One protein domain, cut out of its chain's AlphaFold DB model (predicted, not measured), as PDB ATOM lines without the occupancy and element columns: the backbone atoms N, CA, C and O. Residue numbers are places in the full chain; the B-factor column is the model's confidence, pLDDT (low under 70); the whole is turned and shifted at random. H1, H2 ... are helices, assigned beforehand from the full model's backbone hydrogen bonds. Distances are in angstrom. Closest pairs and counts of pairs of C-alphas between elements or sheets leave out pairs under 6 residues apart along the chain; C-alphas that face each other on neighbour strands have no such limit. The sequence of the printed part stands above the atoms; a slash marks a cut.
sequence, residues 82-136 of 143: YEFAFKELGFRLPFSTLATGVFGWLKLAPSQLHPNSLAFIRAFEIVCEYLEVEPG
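Overview. This is residues 82 to 136 of the 143 residues of an uncharacterized protein of Trifolium medium (UniProt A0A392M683). One long helix, H3, makes the backbone of a small rounded body, with the very short H1 packed on its first turns and the shorter H2 standing beside another side of it, slanted and running back the other way. The packing is loose between H2 and H3, and after H3 the last residues, 131 to 136, fold back towards the beginning of H2. The printed part has 55 residues with three named helices, H1, H2 and H3 in that order along the chain, and no named strand; the class is all helix. The whole is compact, with a radius of gyration of the C-alphas of 10.7 A, and its C-alphas span 29 by 24 by 19 A along the three main axes.

Along the chain. The printed part begins at Tyr 82, and H1 follows as residues 83 to 87, with C-alpha 83 at (117.868, 111.099, 129.149). H2 is residues 97 to 106, 14.1 A from first to last C-alpha, and begins with C-alpha 97 at (134.078, 117.179, 117.980). Residues 110 to 112 are a helical run too short to bear a name. H3 is residues 115 to 130, the longest helix, 22.6 A from first to last C-alpha; it ends with C-alpha 130 at (136.287, 128.681, 129.616).

Arrangement. H1 and H3 touch, with 4 pairs of C-alphas within 8 A. The closest C-alphas of the two are those of Ala 85 and Leu 118, 7.1 A apart, and H3 touches H1 with residues 115 to 119 alone. H2 and H3 are close but not clearly touching, with 2 pairs of C-alphas within 8 A. Their closest C-alphas are those of Ala 99 and Ile 121, 6.7 A apart. H2 and H3 run opposite ways at a steep tilt of 38 degrees. H1 and H2 are apart. In H1, H2 and H3 every O i to N i+4 pair of the backbone is within hydrogen-bond range.

Size, cuts and confidence. The two C-alphas farthest apart are those of Gln 112 and Glu 132, at 29.6 A, and those of the first and last printed residues, Tyr 82 and Gly 136, are 24.8 A apart. The printed part has no cut. The links from H1 to H2, with 9 residues, and from H2 to H3, with 8 residues, are both short. The mean pLDDT of the printed part is 85.5, and the model's confidence is low, under 70, at residues 135 to 136.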
ATOM      1  N   TYR A  82     121.075 107.979 127.359       82.94
ATOM      2  CA  TYR A  82     120.478 108.337 128.642       82.94
ATOM      3  C   TYR A  82     119.808 109.707 128.553       82.94
ATOM      4  O   TYR A  82     120.434 110.676 128.126       82.94
ATOM      5  N   GLU A  83     118.578 109.817 129.049       80.81
ATOM      6  CA  GLU A  83     117.868 111.099 129.149       80.81
ATOM      7  C   GLU A  83     118.664 112.138 129.969       80.81
ATOM      8  O   GLU A  83     118.761 113.305 129.589       80.81
ATOM      9  N   PHE A  84     119.332 111.680 131.035       82.88
ATOM     10  CA  PHE A  84     120.248 112.465 131.871       82.88
ATOM     11  C   PHE A  84     121.332 113.202 131.066       82.88
ATOM     12  O   PHE A  84     121.708 114.321 131.411       82.88
ATOM     13  N   ALA A  85     121.824 112.608 129.973       85.12
ATOM     14  CA  ALA A  85     122.881 113.218 129.174       85.12
ATOM     15  C   ALA A  85     122.425 114.516 128.494       85.12
ATOM     16  O   ALA A  85     123.211 115.451 128.353       85.12
ATOM     17  N   PHE A  86     121.158 114.600 128.101       83.25
ATOM     18  CA  PHE A  86     120.614 115.811 127.494       83.25
ATOM     19  C   PHE A  86     120.094 116.786 128.548       83.25
ATOM     20  O   PHE A  86     120.429 117.964 128.487       83.25
ATOM     21  N   LYS A  87     119.329 116.298 129.534       79.44
ATOM     22  CA  LYS A  87     118.718 117.149 130.567       79.44
ATOM     23  C   LYS A  87     119.727 117.802 131.496       79.44
ATOM     24  O   LYS A  87     119.690 119.007 131.698       79.44
ATOM     25  N   GLU A  88     120.591 116.982 132.082       83.44
ATOM     26  CA  GLU A  88     121.413 117.388 133.222       83.44
ATOM     27  C   GLU A  88     122.831 117.740 132.776       83.44
ATOM     28  O   GLU A  88     123.418 118.705 133.255       83.44
ATOM     29  N   LEU A  89     123.388 116.981 131.825       85.12
ATOM     30  CA  LEU A  89     124.720 117.276 131.286       85.12
ATOM     31  C   LEU A  89     124.676 118.309 130.150       85.12
ATOM     32  O   LEU A  89     125.681 118.951 129.855       85.12
ATOM     33  N   GLY A  90     123.529 118.501 129.499       84.06
ATOM     34  CA  GLY A  90     123.409 119.472 128.415       84.06
ATOM     35  C   GLY A  90     124.194 119.093 127.157       84.06
ATOM     36  O   GLY A  90     124.632 119.986 126.429       84.06
ATOM     37  N   PHE A  91     124.388 117.794 126.883       84.88
ATOM     38  CA  PHE A  91     124.854 117.359 125.563       84.88
ATOM     39  C   PHE A  91     123.901 117.867 124.475       84.88
ATOM     40  O   PHE A  91     122.699 118.010 124.691       84.88
ATOM     41  N   ARG A  92     124.438 118.136 123.284       82.25
ATOM     42  CA  ARG A  92     123.678 118.627 122.126       82.25
ATOM     43  C   ARG A  92     123.947 117.753 120.908       82.25
ATOM     44  O   ARG A  92     124.999 117.124 120.833       82.25
ATOM     45  N   LEU A  93     122.985 117.714 119.982       81.00
ATOM     46  CA  LEU A  93     123.132 117.035 118.695       81.00
ATOM     47  C   LEU A  93     123.315 118.039 117.536       81.00
ATOM     48  O   LEU A  93     122.605 119.047 117.492       81.00
ATOM     49  N   PRO A  94     124.225 117.756 116.577       81.81
ATOM     50  CA  PRO A  94     125.205 116.670 116.619       81.81
ATOM     51  C   PRO A  94     126.181 116.871 117.788       81.81
ATOM     52  O   PRO A  94     126.362 117.996 118.253       81.81
ATOM     53  N   PHE A  95     126.757 115.773 118.285       84.25
ATOM     54  CA  PHE A  95     127.740 115.833 119.366       84.25
ATOM     55  C   PHE A  95     128.913 116.740 118.984       84.25
ATOM     56  O   PHE A  95     129.237 116.902 117.806       84.25
ATOM     57  N   SER A  96     129.579 117.299 119.992       85.75
ATOM     58  CA  SER A  96     130.808 118.058 119.783       85.75
ATOM     59  C   SER A  96     131.886 117.194 119.106       85.75
ATOM     60  O   SER A  96     131.857 115.954 119.149       85.75
ATOM     61  N   THR A  97     132.895 117.852 118.533       88.00
ATOM     62  CA  THR A  97     134.078 117.179 117.980       88.00
ATOM     63  C   THR A  97     134.802 116.345 119.037       88.00
ATOM     64  O   THR A  97     135.237 115.235 118.733       88.00
ATOM     65  N   LEU A  98     134.886 116.832 120.283       88.69
ATOM     66  CA  LEU A  98     135.513 116.090 121.376       88.69
ATOM     67  C   LEU A  98     134.727 114.822 121.699       88.69
ATOM     68  O   LEU A  98     135.301 113.738 121.671       88.69
ATOM     69  N   ALA A  99     133.432 114.941 121.999       89.44
ATOM     70  CA  ALA A  99     132.606 113.801 122.379       89.44
ATOM     71  C   ALA A  99     132.598 112.745 121.266       89.44
ATOM     72  O   ALA A  99     132.869 111.573 121.523       89.44
ATOM     73  N   THR A 100     132.414 113.173 120.012       89.75
ATOM     74  CA  THR A 100     132.509 112.295 118.834       89.75
ATOM     75  C   THR A 100     133.883 111.628 118.732       89.75
ATOM     76  O   THR A 100     133.971 110.429 118.468       89.75
ATOM     77  N   GLY A 101     134.959 112.374 118.988       89.88
ATOM     78  CA  GLY A 101     136.322 111.855 118.999       89.88
ATOM     79  C   GLY A 101     136.572 110.830 120.104       89.88
ATOM     80  O   GLY A 101     137.171 109.792 119.836       89.88
ATOM     81  N   VAL A 102     136.069 111.065 121.319       89.75
ATOM     82  CA  VAL A 102     136.168 110.126 122.448       89.75
ATOM     83  C   VAL A 102     135.394 108.842 122.149       89.75
ATOM     84  O   VAL A 102     135.943 107.751 122.305       89.75
ATOM     85  N   PHE A 103     134.154 108.948 121.660       88.50
ATOM     86  CA  PHE A 103     133.352 107.783 121.269       88.50
ATOM     87  C   PHE A 103     134.027 106.985 120.146       88.50
ATOM     88  O   PHE A 103     134.139 105.760 120.235       88.50
ATOM     89  N   GLY A 104     134.556 107.673 119.129       87.75
ATOM     90  CA  GLY A 104     135.293 107.053 118.029       87.75
ATOM     91  C   GLY A 104     136.593 106.380 118.476       87.75
ATOM     92  O   GLY A 104     136.882 105.261 118.050       87.75
ATOM     93  N   TRP A 105     137.350 107.018 119.371       89.31
ATOM     94  CA  TRP A 105     138.599 106.483 119.916       89.31
ATOM     95  C   TRP A 105     138.370 105.219 120.746       89.31
ATOM     96  O   TRP A 105     139.076 104.224 120.580       89.31
ATOM     97  N   LEU A 106     137.352 105.236 121.611       85.88
ATOM     98  CA  LEU A 106     136.978 104.089 122.437       85.88
ATOM     99  C   LEU A 106     136.232 103.003 121.648       85.88
ATOM    100  O   LEU A 106     136.098 101.887 122.144       85.88
ATOM    101  N   LYS A 107     135.768 103.310 120.427       84.12
ATOM    102  CA  LYS A 107     134.880 102.459 119.617       84.12
ATOM    103  C   LYS A 107     133.614 102.060 120.382       84.12
ATOM    104  O   LYS A 107     133.174 100.914 120.310       84.12
ATOM    105  N   LEU A 108     133.050 103.014 121.122       81.94
ATOM    106  CA  LEU A 108     131.842 102.832 121.924       81.94
ATOM    107  C   LEU A 108     130.705 103.702 121.392       81.94
ATOM    108  O   LEU A 108     130.915 104.847 120.995       81.94
ATOM    109  N   ALA A 109     129.486 103.175 121.446       83.88
ATOM    110  CA  ALA A 109     128.284 103.982 121.315       83.88
ATOM    111  C   ALA A 109     128.119 104.881 122.559       83.88
ATOM    112  O   ALA A 109     128.470 104.455 123.664       83.88
ATOM    113  N   PRO A 110     127.535 106.088 122.430       83.19
ATOM    114  CA  PRO A 110     127.369 107.021 123.549       83.19
ATOM    115  C   PRO A 110     126.705 106.411 124.797       83.19
ATOM    116  O   PRO A 110     127.113 106.695 125.920       83.19
ATOM    117  N   SER A 111     125.729 105.518 124.614       82.56
ATOM    118  CA  SER A 111     125.028 104.819 125.703       82.56
ATOM    119  C   SER A 111     125.813 103.702 126.384       82.56
ATOM    120  O   SER A 111     125.399 103.244 127.445       82.56
ATOM    121  N   GLN A 112     126.927 103.242 125.811       83.31
ATOM    122  CA  GLN A 112     127.791 102.261 126.476       83.31
ATOM    123  C   GLN A 112     128.671 102.908 127.544       83.31
ATOM    124  O   GLN A 112     129.243 102.210 128.381       83.31
ATOM    125  N   LEU A 113     128.798 104.235 127.520       85.38
ATOM    126  CA  LEU A 113     129.580 104.960 128.497       85.38
ATOM    127  C   LEU A 113     128.743 105.226 129.755       85.38
ATOM    128  O   LEU A 113     127.600 105.671 129.681       85.38
ATOM    129  N   HIS A 114     129.330 104.978 130.927       85.69
ATOM    130  CA  HIS A 114     128.664 105.231 132.201       85.69
ATOM    131  C   HIS A 114     128.282 106.724 132.338       85.69
ATOM    132  O   HIS A 114     129.094 107.579 131.967       85.69
ATOM    133  N   PRO A 115     127.119 107.077 132.927       86.25
ATOM    134  CA  PRO A 115     126.702 108.473 133.103       86.25
ATOM    135  C   PRO A 115     127.763 109.382 133.741       86.25
ATOM    136  O   PRO A 115     127.965 110.503 133.286       86.25
ATOM    137  N   ASN A 116     128.518 108.886 134.725       87.94
ATOM    138  CA  ASN A 116     129.632 109.641 135.323       87.94
ATOM    139  C   ASN A 116     130.743 109.970 134.314       87.94
ATOM    140  O   ASN A 116     131.324 111.051 134.352       87.94
ATOM    141  N   SER A 117     131.050 109.050 133.405       90.12
ATOM    142  CA  SER A 117     132.057 109.265 132.368       90.12
ATOM    143  C   SER A 117     131.546 110.224 131.289       90.12
ATOM    144  O   SER A 117     132.312 111.057 130.812       90.12
ATOM    145  N   LEU A 118     130.247 110.189 130.962       91.06
ATOM    146  CA  LEU A 118     129.613 111.219 130.130       91.06
ATOM    147  C   LEU A 118     129.699 112.602 130.793       91.06
ATOM    148  O   LEU A 118     130.037 113.581 130.128       91.06
ATOM    149  N   ALA A 119     129.463 112.681 132.106       91.81
ATOM    150  CA  ALA A 119     129.595 113.922 132.868       91.81
ATOM    151  C   ALA A 119     131.028 114.465 132.833       91.81
ATOM    152  O   ALA A 119     131.225 115.670 132.696       91.81
ATOM    153  N   PHE A 120     132.027 113.581 132.889       93.50
ATOM    154  CA  PHE A 120     133.430 113.967 132.775       93.50
ATOM    155  C   PHE A 120     133.766 114.564 131.403       93.50
ATOM    156  O   PHE A 120     134.390 115.621 131.347       93.50
ATOM    157  N   ILE A 121     133.319 113.931 130.310       91.69
ATOM    158  CA  ILE A 121     133.501 114.467 128.949       91.69
ATOM    159  C   ILE A 121     132.925 115.881 128.877       91.69
ATOM    160  O   ILE A 121     133.607 116.802 128.437       91.69
ATOM    161  N   ARG A 122     131.701 116.070 129.381       91.56
ATOM    162  CA  ARG A 122     131.049 117.378 129.370       91.56
ATOM    163  C   ARG A 122     131.775 118.417 130.223       91.56
ATOM    164  O   ARG A 122     131.958 119.548 129.782       91.56
ATOM    165  N   ALA A 123     132.183 118.056 131.435       92.31
ATOM    166  CA  ALA A 123     132.910 118.960 132.320       92.31
ATOM    167  C   ALA A 123     134.227 119.424 131.681       92.31
ATOM    168  O   ALA A 123     134.565 120.603 131.759       92.31
ATOM    169  N   PHE A 124     134.936 118.519 131.002       91.38
ATOM    170  CA  PHE A 124     136.155 118.855 130.278       91.38
ATOM    171  C   PHE A 124     135.896 119.847 129.135       91.38
ATOM    172  O   PHE A 124     136.635 120.817 129.011       91.38
ATOM    173  N   GLU A 125     134.826 119.670 128.352       87.88
ATOM    174  CA  GLU A 125     134.444 120.640 127.310       87.88
ATOM    175  C   GLU A 125     134.216 122.039 127.872       87.88
ATOM    176  O   GLU A 125     134.747 123.002 127.329       87.88
ATOM    177  N   ILE A 126     133.460 122.145 128.969       88.12
ATOM    178  CA  ILE A 126     133.151 123.427 129.614       88.12
ATOM    179  C   ILE A 126     134.437 124.106 130.099       88.12
ATOM    180  O   ILE A 126     134.595 125.317 129.963       88.12
ATOM    181  N   VAL A 127     135.375 123.332 130.650       90.81
ATOM    182  CA  VAL A 127     136.678 123.854 131.076       90.81
ATOM    183  C   VAL A 127     137.498 124.335 129.878       90.81
ATOM    184  O   VAL A 127     138.085 125.411 129.950       90.81
ATOM    185  N   CYS A 128     137.530 123.584 128.776       87.44
ATOM    186  CA  CYS A 128     138.220 124.000 127.553       87.44
ATOM    187  C   CYS A 128     137.622 125.277 126.951       87.44
ATOM    188  O   CYS A 128     138.374 126.176 126.583       87.44
ATOM    189  N   GLU A 129     136.292 125.385 126.918       86.38
ATOM    190  CA  GLU A 129     135.573 126.582 126.471       86.38
ATOM    191  C   GLU A 129     135.912 127.796 127.346       86.38
ATOM    192  O   GLU A 129     136.258 128.853 126.827       86.38
ATOM    193  N   TYR A 130     135.908 127.627 128.673       88.38
ATOM    194  CA  TYR A 130     136.287 128.681 129.616       88.38
ATOM    195  C   TYR A 130     137.746 129.137 129.459       88.38
ATOM    196  O   TYR A 130     138.057 130.309 129.653       88.38
ATOM    197  N   LEU A 131     138.644 128.207 129.128       90.44
ATOM    198  CA  LEU A 131     140.069 128.471 128.920       90.44
ATOM    199  C   LEU A 131     140.408 128.908 127.483       90.44
ATOM    200  O   LEU A 131     141.585 129.122 127.197       90.44
ATOM    201  N   GLU A 132     139.416 129.019 126.592       86.38
ATOM    202  CA  GLU A 132     139.585 129.356 125.168       86.38
ATOM    203  C   GLU A 132     140.580 128.434 124.432       86.38
ATOM    204  O   GLU A 132     141.275 128.840 123.497       86.38
ATOM    205  N   VAL A 133     140.655 127.167 124.850       85.06
ATOM    206  CA  VAL A 133     141.488 126.134 124.218       85.06
ATOM    207  C   VAL A 133     140.615 125.139 123.475       85.06
ATOM    208  O   VAL A 133     139.582 124.695 123.976       85.06
ATOM    209  N   GLU A 134     141.045 124.736 122.279       76.94
ATOM    210  CA  GLU A 134     140.346 123.672 121.567       76.94
ATOM    211  C   GLU A 134     140.465 122.357 122.358       76.94
ATOM    212  O   GLU A 134     141.586 121.940 122.679       76.94
ATOM    213  N   PRO A 135     139.344 121.682 122.677       64.88
ATOM    214  CA  PRO A 135     139.375 120.392 123.347       64.88
ATOM    215  C   PRO A 135     139.969 119.353 122.388       64.88
ATOM    216  O   PRO A 135     139.284 118.765 121.551       64.88
ATOM    217  N   GLY A 136     141.286 119.172 122.468       59.78
ATOM    218  CA  GLY A 136     142.030 118.279 121.592       59.78
ATOM    219  C   GLY A 136     141.694 116.813 121.853       59.78
ATOM    220  O   GLY A 136     141.732 116.338 122.983       59.78
TER     221      GLY A 136